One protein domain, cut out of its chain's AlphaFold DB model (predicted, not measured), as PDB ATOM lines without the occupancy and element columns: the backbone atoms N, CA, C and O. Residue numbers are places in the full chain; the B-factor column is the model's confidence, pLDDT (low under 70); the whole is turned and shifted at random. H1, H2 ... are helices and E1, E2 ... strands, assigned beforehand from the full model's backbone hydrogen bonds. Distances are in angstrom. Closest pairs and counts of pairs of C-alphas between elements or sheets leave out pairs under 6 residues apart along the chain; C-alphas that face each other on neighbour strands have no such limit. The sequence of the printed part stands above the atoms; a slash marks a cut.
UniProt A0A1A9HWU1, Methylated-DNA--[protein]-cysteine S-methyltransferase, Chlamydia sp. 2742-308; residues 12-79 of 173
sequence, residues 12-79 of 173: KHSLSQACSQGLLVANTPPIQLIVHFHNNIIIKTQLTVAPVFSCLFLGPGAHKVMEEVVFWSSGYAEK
ATOM      1  N   LYS A  12     -21.870 -40.975  15.373       51.75
ATOM      2  CA  LYS A  12     -23.091 -40.998  14.539       51.75
ATOM      3  C   LYS A  12     -23.236 -39.794  13.603       51.75
ATOM      4  O   LYS A  12     -23.650 -39.978  12.465       51.75
ATOM      5  N   HIS A  13     -22.882 -38.587  14.055       53.69
ATOM      6  CA  HIS A  13     -23.002 -37.364  13.245       53.69
ATOM      7  C   HIS A  13     -21.803 -37.146  12.302       53.69
ATOM      8  O   HIS A  13     -21.942 -36.502  11.263       53.69
ATOM      9  N   SER A  14     -20.636 -37.710  12.627       61.88
ATOM     10  CA  SER A  14     -19.419 -37.585  11.813       61.88
ATOM     11  C   SER A  14     -19.429 -38.480  10.567       61.88
ATOM     12  O   SER A  14     -18.879 -38.105   9.533       61.88
ATOM     13  N   LEU A  15     -20.114 -39.628  10.609       66.31
ATOM     14  CA  LEU A  15     -20.209 -40.543   9.463       66.31
ATOM     15  C   LEU A  15     -21.061 -39.984   8.320       66.31
ATOM     16  O   LEU A  15     -20.715 -40.175   7.159       66.31
ATOM     17  N   SER A  16     -22.115 -39.219   8.619       63.41
ATOM     18  CA  SER A  16     -22.866 -38.512   7.575       63.41
ATOM     19  C   SER A  16     -22.023 -37.442   6.871       63.41
ATOM     20  O   SER A  16     -22.165 -37.267   5.664       63.41
ATOM     21  N   GLN A  17     -21.107 -36.770   7.585       61.12
ATOM     22  CA  GLN A  17     -20.162 -35.813   6.980       61.12
ATOM     23  C   GLN A  17     -19.125 -36.512   6.086       61.12
ATOM     24  O   GLN A  17     -18.720 -35.962   5.057       61.12
ATOM     25  N   ALA A  18     -18.740 -37.746   6.432       63.72
ATOM     26  CA  ALA A  18     -17.830 -38.572   5.640       63.72
ATOM     27  C   ALA A  18     -18.340 -38.840   4.215       63.72
ATOM     28  O   ALA A  18     -17.534 -38.992   3.300       63.72
ATOM     29  N   CYS A  19     -19.663 -38.872   4.022       65.75
ATOM     30  CA  CYS A  19     -20.294 -39.104   2.722       65.75
ATOM     31  C   CYS A  19     -20.274 -37.876   1.792       65.75
ATOM     32  O   CYS A  19     -20.473 -38.026   0.590       65.75
ATOM     33  N   SER A  20     -20.052 -36.667   2.323       69.19
ATOM     34  CA  SER A  20     -20.122 -35.415   1.549       69.19
ATOM     35  C   SER A  20     -18.798 -34.659   1.451       69.19
ATOM     36  O   SER A  20     -18.502 -34.092   0.405       69.19
ATOM     37  N   GLN A  21     -18.015 -34.607   2.532       68.81
ATOM     38  CA  GLN A  21     -16.815 -33.756   2.633       68.81
ATOM     39  C   GLN A  21     -15.538 -34.549   2.951       68.81
ATOM     40  O   GLN A  21     -14.438 -34.009   2.875       68.81
ATOM     41  N   GLY A  22     -15.682 -35.839   3.258       79.44
ATOM     42  CA  GLY A  22     -14.609 -36.666   3.789       79.44
ATOM     43  C   GLY A  22     -14.439 -36.465   5.295       79.44
ATOM     44  O   GLY A  22     -14.433 -35.350   5.811       79.44
ATOM     45  N   LEU A  23     -14.317 -37.572   6.018       89.25
ATOM     46  CA  LEU A  23     -14.055 -37.585   7.445       89.25
ATOM     47  C   LEU A  23     -12.559 -37.455   7.692       89.25
ATOM     48  O   LEU A  23     -11.768 -38.251   7.192       89.25
ATOM     49  N   LEU A  24     -12.183 -36.475   8.501       90.88
ATOM     50  CA  LEU A  24     -10.816 -36.303   8.961       90.88
ATOM     51  C   LEU A  24     -10.435 -37.424   9.938       90.88
ATOM     52  O   LEU A  24     -11.116 -37.627  10.943       90.88
ATOM     53  N   VAL A  25      -9.346 -38.135   9.644       91.44
ATOM     54  CA  VAL A  25      -8.825 -39.225  10.481       91.44
ATOM     55  C   VAL A  25      -7.621 -38.740  11.279       91.44
ATOM     56  O   VAL A  25      -7.626 -38.804  12.508       91.44
ATOM     57  N   ALA A  26      -6.599 -38.228  10.593       93.06
ATOM     58  CA  ALA A  26      -5.333 -37.818  11.195       93.06
ATOM     59  C   ALA A  26      -4.615 -36.756  10.351       93.06
ATOM     60  O   ALA A  26      -4.931 -36.585   9.174       93.06
ATOM     61  N   ASN A  27      -3.609 -36.074  10.907       92.62
ATOM     62  CA  ASN A  27      -2.812 -35.109  10.130       92.62
ATOM     63  C   ASN A  27      -1.940 -35.784   9.058       92.62
ATOM     64  O   ASN A  27      -1.617 -35.172   8.044       92.62
ATOM     65  N   THR A  28      -1.550 -37.043   9.265       92.62
ATOM     66  CA  THR A  28      -0.669 -37.796   8.363       92.62
ATOM     67  C   THR A  28      -1.122 -39.256   8.222       92.62
ATOM     68  O   THR A  28      -1.714 -39.791   9.163       92.62
ATOM     69  N   PRO A  29      -0.854 -39.915   7.076       96.38
ATOM     70  CA  PRO A  29      -0.222 -39.368   5.867       96.38
ATOM     71  C   PRO A  29      -1.140 -38.437   5.045       96.38
ATOM     72  O   PRO A  29      -2.358 -38.559   5.136       96.38
ATOM     73  N   PRO A  30      -0.580 -37.532   4.214       96.50
ATOM     74  CA  PRO A  30      -1.332 -36.577   3.389       96.50
ATOM     75  C   PRO A  30      -2.026 -37.254   2.189       96.50
ATOM     76  O   PRO A  30      -1.658 -37.074   1.022       96.50
ATOM     77  N   ILE A  31      -3.029 -38.082   2.478       97.38
ATOM     78  CA  ILE A  31      -3.816 -38.831   1.497       97.38
ATOM     79  C   ILE A  31      -5.303 -38.849   1.854       97.38
ATOM     80  O   ILE A  31      -5.687 -38.888   3.018       97.38
ATOM     81  N   GLN A  32      -6.164 -38.921   0.846       96.81
ATOM     82  CA  GLN A  32      -7.567 -39.266   1.041       96.81
ATOM     83  C   GLN A  32      -7.820 -40.695   0.564       96.81
ATOM     84  O   GLN A  32      -7.570 -41.031  -0.599       96.81
ATOM     85  N   LEU A  33      -8.339 -41.524   1.469       97.62
ATOM     86  CA  LEU A  33      -8.869 -42.847   1.173       97.62
ATOM     87  C   LEU A  33     -10.331 -42.708   0.750       97.62
ATOM     88  O   LEU A  33     -11.199 -42.387   1.557       97.62
ATOM     89  N   ILE A  34     -10.609 -42.975  -0.518       97.06
ATOM     90  CA  ILE A  34     -11.970 -42.974  -1.055       97.06
ATOM     91  C   ILE A  34     -12.466 -44.416  -1.049       97.06
ATOM     92  O   ILE A  34     -11.851 -45.274  -1.685       97.06
ATOM     93  N   VAL A  35     -13.563 -44.689  -0.351       96.81
ATOM     94  CA  VAL A  35     -14.132 -46.030  -0.191       96.81
ATOM     95  C   VAL A  35     -15.495 -46.087  -0.860       96.81
ATOM     96  O   VAL A  35     -16.405 -45.337  -0.512       96.81
ATOM     97  N   HIS A  36     -15.621 -46.989  -1.829       95.38
ATOM     98  CA  HIS A  36     -16.860 -47.249  -2.549       95.38
ATOM     99  C   HIS A  36     -17.579 -48.433  -1.917       95.38
ATOM    100  O   HIS A  36     -17.009 -49.525  -1.790       95.38
ATOM    101  N   PHE A  37     -18.843 -48.219  -1.571       91.75
ATOM    102  CA  PHE A  37     -19.719 -49.208  -0.965       91.75
ATOM    103  C   PHE A  37     -20.783 -49.686  -1.946       91.75
ATOM    104  O   PHE A  37     -21.297 -48.934  -2.776       91.75
ATOM    105  N   HIS A  38     -21.155 -50.950  -1.787       89.81
ATOM    106  CA  HIS A  38     -22.423 -51.468  -2.268       89.81
ATOM    107  C   HIS A  38     -23.073 -52.261  -1.134       89.81
ATOM    108  O   HIS A  38     -22.585 -53.327  -0.745       89.81
ATOM    109  N   ASN A  39     -24.162 -51.725  -0.583       86.88
ATOM    110  CA  ASN A  39     -24.829 -52.242   0.613       86.88
ATOM    111  C   ASN A  39     -23.880 -52.282   1.821       86.88
ATOM    112  O   ASN A  39     -23.506 -51.249   2.351       86.88
ATOM    113  N   ASN A  40     -23.463 -53.467   2.265       89.88
ATOM    114  CA  ASN A  40     -22.620 -53.631   3.455       89.88
ATOM    115  C   ASN A  40     -21.204 -54.097   3.101       89.88
ATOM    116  O   ASN A  40     -20.530 -54.696   3.935       89.88
ATOM    117  N   ILE A  41     -20.774 -53.896   1.854       93.75
ATOM    118  CA  ILE A  41     -19.516 -54.436   1.341       93.75
ATOM    119  C   ILE A  41     -18.716 -53.319   0.667       93.75
ATOM    120  O   ILE A  41     -19.257 -52.516  -0.097       93.75
ATOM    121  N   ILE A  42     -17.412 -53.295   0.936       96.00
ATOM    122  CA  ILE A  42     -16.439 -52.445   0.254       96.00
ATOM    123  C   ILE A  42     -16.109 -53.098  -1.085       96.00
ATOM    124  O   ILE A  42     -15.513 -54.178  -1.132       96.00
ATOM    125  N   ILE A  43     -16.483 -52.435  -2.176       95.81
ATOM    126  CA  ILE A  43     -16.254 -52.940  -3.537       95.81
ATOM    127  C   ILE A  43     -14.945 -52.427  -4.133       95.81
ATOM    128  O   ILE A  43     -14.341 -53.106  -4.963       95.81
ATOM    129  N   LYS A  44     -14.499 -51.237  -3.716       96.12
ATOM    130  CA  LYS A  44     -13.288 -50.598  -4.230       96.12
ATOM    131  C   LYS A  44     -12.796 -49.510  -3.281       96.12
ATOM    132  O   LYS A  44     -13.598 -48.798  -2.684       96.12
ATOM    133  N   THR A  45     -11.488 -49.317  -3.222       97.81
ATOM    134  CA  THR A  45     -10.848 -48.141  -2.653       97.81
ATOM    135  C   THR A  45      -9.941 -47.459  -3.665       97.81
ATOM    136  O   THR A  45      -9.402 -48.071  -4.593       97.81
ATOM    137  N   GLN A  46      -9.798 -46.152  -3.499       97.50
ATOM    138  CA  GLN A  46      -8.884 -45.318  -4.264       97.50
ATOM    139  C   GLN A  46      -8.114 -44.419  -3.304       97.50
ATOM    140  O   GLN A  46      -8.563 -44.148  -2.192       97.50
ATOM    141  N   LEU A  47      -6.956 -43.955  -3.759       98.06
ATOM    142  CA  LEU A  47      -6.121 -43.023  -3.020       98.06
ATOM    143  C   LEU A  47      -5.904 -41.778  -3.865       98.06
ATOM    144  O   LEU A  47      -5.637 -41.879  -5.063       98.06
ATOM    145  N   THR A  48      -5.996 -40.622  -3.225       97.12
ATOM    146  CA  THR A  48      -5.589 -39.334  -3.791       97.12
ATOM    147  C   THR A  48      -4.693 -38.609  -2.793       97.12
ATOM    148  O   THR A  48      -4.692 -38.937  -1.607       97.12
ATOM    149  N   VAL A  49      -3.893 -37.654  -3.265       96.94
ATOM    150  CA  VAL A  49      -3.137 -36.765  -2.374       96.94
ATOM    151  C   VAL A  49      -4.113 -35.779  -1.737       96.94
ATOM    152  O   VAL A  49      -4.958 -35.218  -2.434       96.94
ATOM    153  N   ALA A  50      -3.986 -35.558  -0.432       94.56
ATOM    154  CA  ALA A  50      -4.795 -34.600   0.315       94.56
ATOM    155  C   ALA A  50      -3.945 -33.933   1.408       94.56
ATOM    156  O   ALA A  50      -2.911 -34.479   1.773       94.56
ATOM    157  N   PRO A  51      -4.344 -32.780   1.972       93.62
ATOM    158  CA  PRO A  51      -3.554 -32.113   3.013       93.62
ATOM    159  C   PRO A  51      -3.364 -32.934   4.301       93.62
ATOM    160  O   PRO A  51      -2.442 -32.674   5.064       93.62
ATOM    161  N   VAL A  52      -4.248 -33.903   4.545       94.19
ATOM    162  CA  VAL A  52      -4.394 -34.683   5.783       94.19
ATOM    163  C   VAL A  52      -4.905 -36.082   5.453       94.19
ATOM    164  O   VAL A  52      -5.441 -36.293   4.361       94.19
ATOM    165  N   PHE A  53      -4.807 -37.019   6.399       95.94
ATOM    166  CA  PHE A  53      -5.417 -38.333   6.239       95.94
ATOM    167  C   PHE A  53      -6.930 -38.238   6.447       95.94
ATOM    168  O   PHE A  53      -7.405 -37.947   7.549       95.94
ATOM    169  N   SER A  54      -7.699 -38.489   5.389       94.62
ATOM    170  CA  SER A  54      -9.165 -38.463   5.430       94.62
ATOM    171  C   SER A  54      -9.798 -39.662   4.725       94.62
ATOM    172  O   SER A  54      -9.183 -40.285   3.858       94.62
ATOM    173  N   CYS A  55     -11.045 -39.969   5.079       95.06
ATOM    174  CA  CYS A  55     -11.856 -41.010   4.456       95.06
ATOM    175  C   CYS A  55     -13.099 -40.413   3.790       95.06
ATOM    176  O   CYS A  55     -13.922 -39.809   4.470       95.06
ATOM    177  N   LEU A  56     -13.270 -40.616   2.486       94.19
ATOM    178  CA  LEU A  56     -14.485 -40.248   1.752       94.19
ATOM    179  C   LEU A  56     -15.298 -41.507   1.447       94.19
ATOM    180  O   LEU A  56     -14.769 -42.455   0.866       94.19
ATOM    181  N   PHE A  57     -16.576 -41.515   1.817       93.50
ATOM    182  CA  PHE A  57     -17.465 -42.664   1.633       93.50
ATOM    183  C   PHE A  57     -18.449 -42.427   0.492       93.50
ATOM    184  O   PHE A  57     -19.192 -41.453   0.504       93.50
ATOM    185  N   LEU A  58     -18.455 -43.322  -0.498       91.62
ATOM    186  CA  LEU A  58     -19.281 -43.205  -1.700       91.62
ATOM    187  C   LEU A  58     -20.206 -44.417  -1.849       91.62
ATOM    188  O   LEU A  58     -19.748 -45.558  -1.839       91.62
ATOM    189  N   GLY A  59     -21.501 -44.161  -2.044       85.44
ATOM    190  CA  GLY A  59     -22.538 -45.188  -2.182       85.44
ATOM    191  C   GLY A  59     -23.223 -45.568  -0.860       85.44
ATOM    192  O   GLY A  59     -22.805 -45.123   0.211       85.44
ATOM    193  N   PRO A  60     -24.305 -46.369  -0.916       76.69
ATOM    194  CA  PRO A  60     -25.001 -46.830   0.281       76.69
ATOM    195  C   PRO A  60     -24.115 -47.810   1.061       76.69
ATOM    196  O   PRO A  60     -23.664 -48.814   0.506       76.69
ATOM    197  N   GLY A  61     -23.883 -47.502   2.339       76.12
ATOM    198  CA  GLY A  61     -23.038 -48.243   3.275       76.12
ATOM    199  C   GLY A  61     -23.705 -48.363   4.649       76.12
ATOM    200  O   GLY A  61     -24.265 -47.382   5.135       76.12
ATOM    201  N   ALA A  62     -23.637 -49.522   5.311       83.31
ATOM    202  CA  ALA A  62     -24.027 -49.602   6.723       83.31
ATOM    203  C   ALA A  62     -23.010 -48.893   7.632       83.31
ATOM    204  O   ALA A  62     -21.800 -49.042   7.458       83.31
ATOM    205  N   HIS A  63     -23.512 -48.219   8.674       85.81
ATOM    206  CA  HIS A  63     -22.698 -47.521   9.678       85.81
ATOM    207  C   HIS A  63     -21.578 -48.400  10.245       85.81
ATOM    208  O   HIS A  63     -20.443 -47.954  10.322       85.81
ATOM    209  N   LYS A  64     -21.863 -49.673  10.549       88.75
ATOM    210  CA  LYS A  64     -20.870 -50.613  11.088       88.75
ATOM    211  C   LYS A  64     -19.646 -50.787  10.177       88.75
ATOM    212  O   LYS A  64     -18.527 -50.896  10.665       88.75
ATOM    213  N   VAL A  65     -19.852 -50.809   8.859       91.06
ATOM    214  CA  VAL A  65     -18.755 -50.940   7.888       91.06
ATOM    215  C   VAL A  65     -17.919 -49.667   7.878       91.06
ATOM    216  O   VAL A  65     -16.693 -49.725   7.887       91.06
ATOM    217  N   MET A  66     -18.584 -48.512   7.891       90.62
ATOM    218  CA  MET A  66     -17.907 -47.221   7.950       90.62
ATOM    219  C   MET A  66     -17.103 -47.072   9.249       90.62
ATOM    220  O   MET A  66     -15.953 -46.652   9.200       90.62
ATOM    221  N   GLU A  67     -17.662 -47.468  10.394       89.31
ATOM    222  CA  GLU A  67     -16.971 -47.475  11.690       89.31
ATOM    223  C   GLU A  67     -15.714 -48.351  11.661       89.31
ATOM    224  O   GLU A  67     -14.665 -47.911  12.131       89.31
ATOM    225  N   GLU A  68     -15.778 -49.547  11.064       92.25
ATOM    226  CA  GLU A  68     -14.597 -50.405  10.905       92.25
ATOM    227  C   GLU A  68     -13.529 -49.740  10.030       92.25
ATOM    228  O   GLU A  68     -12.353 -49.761  10.388       92.25
ATOM    229  N   VAL A  69     -13.922 -49.110   8.919       94.06
ATOM    230  CA  VAL A  69     -12.984 -48.375   8.059       94.06
ATOM    231  C   VAL A  69     -12.300 -47.255   8.836       94.06
ATOM    232  O   VAL A  69     -11.078 -47.144   8.791       94.06
ATOM    233  N   VAL A  70     -13.060 -46.454   9.583       92.44
ATOM    234  CA  VAL A  70     -12.508 -45.356  10.387       92.44
ATOM    235  C   VAL A  70     -11.569 -45.887  11.466       92.44
ATOM    236  O   VAL A  70     -10.475 -45.349  11.647       92.44
ATOM    237  N   PHE A  71     -11.958 -46.956  12.160       91.81
ATOM    238  CA  PHE A  71     -11.123 -47.596  13.173       91.81
ATOM    239  C   PHE A  71      -9.815 -48.126  12.572       91.81
ATOM    240  O   PHE A  71      -8.736 -47.856  13.099       91.81
ATOM    241  N   TRP A  72      -9.898 -48.806  11.426       95.19
ATOM    242  CA  TRP A  72      -8.735 -49.291  10.690       95.19
ATOM    243  C   TRP A  72      -7.815 -48.138  10.277       95.19
ATOM    244  O   TRP A  72      -6.614 -48.176  10.544       95.19
ATOM    245  N   SER A  73      -8.369 -47.075   9.686       95.25
ATOM    246  CA  SER A  73      -7.602 -45.903   9.253       95.25
ATOM    247  C   SER A  73      -6.940 -45.188  10.430       95.25
ATOM    248  O   SER A  73      -5.791 -44.770  10.319       95.25
ATOM    249  N   SER A  74      -7.611 -45.115  11.578       93.19
ATOM    250  CA  SER A  74      -7.023 -44.584  12.816       93.19
ATOM    251  C   SER A  74      -5.820 -45.410  13.256       93.19
ATOM    252  O   SER A  74      -4.749 -44.859  13.495       93.19
ATOM    253  N   GLY A  75      -5.970 -46.737  13.292       93.50
ATOM    254  CA  GLY A  75      -4.880 -47.648  13.635       93.50
ATOM    255  C   GLY A  75      -3.687 -47.513  12.686       93.50
ATOM    256  O   GLY A  75      -2.549 -47.457  13.147       93.50
ATOM    257  N   TYR A  76      -3.941 -47.370  11.383       95.31
ATOM    258  CA  TYR A  76      -2.898 -47.122  10.385       95.31
ATOM    259  C   TYR A  76      -2.168 -45.790  10.623       95.31
ATOM    260  O   TYR A  76      -0.939 -45.747  10.596       95.31
ATOM    261  N   ALA A  77      -2.906 -44.711  10.910       94.62
ATOM    262  CA  ALA A  77      -2.337 -43.393  11.211       94.62
ATOM    263  C   ALA A  77      -1.477 -43.386  12.488       94.62
ATOM    264  O   ALA A  77      -0.515 -42.627  12.610       94.62
ATOM    265  N   GLU A  78      -1.825 -44.248  13.439       93.25
ATOM    266  CA  GLU A  78      -1.081 -44.484  14.676       93.25
ATOM    267  C   GLU A  78       0.032 -45.533  14.516       93.25
ATOM    268  O   GLU A  78       0.680 -45.881  15.503       93.25
ATOM    269  N   LYS A  79       0.259 -46.041  13.294       92.31
ATOM    270  CA  LYS A  79       1.262 -47.070  12.967       92.31
ATOM    271  C   LYS A  79       1.090 -48.372  13.762       92.31
ATOM    272  O   LYS A  79       2.054 -49.081  14.044       92.31
TER     273      LYS A  79
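This is residues 12 to 79 of the 173 residues of the protein "Methylated-DNA--[protein]-cysteine S-methyltransferase" of Chlamydia sp. 2742-308 (UniProt A0A1A9HWU1). A strongly twisted four-stranded sheet has the long helix H2 over one face, two layers, with short H1 beside its strands. The printed part has 68 residues, with H1 E1 E2 E3 E4 H2 in chain order; the mixed sheet runs E1 E4 E2 E3. The class is mixed, helices and strands; the whole is compact, radius of gyration of the C-alphas 10.9 A, spans 29 by 21 by 20 A.

Inner strands E4, residues 53 to 58, and E2, residues 31 to 38, are parallel; N 33 and O 54 are 2.8 A apart. E2 and E3, residues 41 to 49, form an antiparallel hairpin; N 34 and O 46 are 2.9 A apart. E1, residues 23 to 26, is antiparallel to E4; N 23 and O 55 are 2.7 A apart. H2, residues 63 to 77, is on the sheet; its closest C-alphas to E1 are Ser 74 and Val 25, 6.1 A. H1, residues 12 to 18, stands at the sheet's level, height 1.8 A. Every O i to N i+4 pair is within hydrogen-bond range in H2, 1 of 3 in H1, with 2 of 4 O i to N i+3 pairs.

H1 begins at C-alpha 12, (-23.091, -40.998, 14.539); H2, 20.8 A long, ends at C-alpha 77, (-2.337, -43.393, 11.211). E3, 24.4 A, bends by 51 degrees at residue 44.

The printed part has no cut; its links between named elements are tight. Residues 12 to 21 have pLDDT under 70.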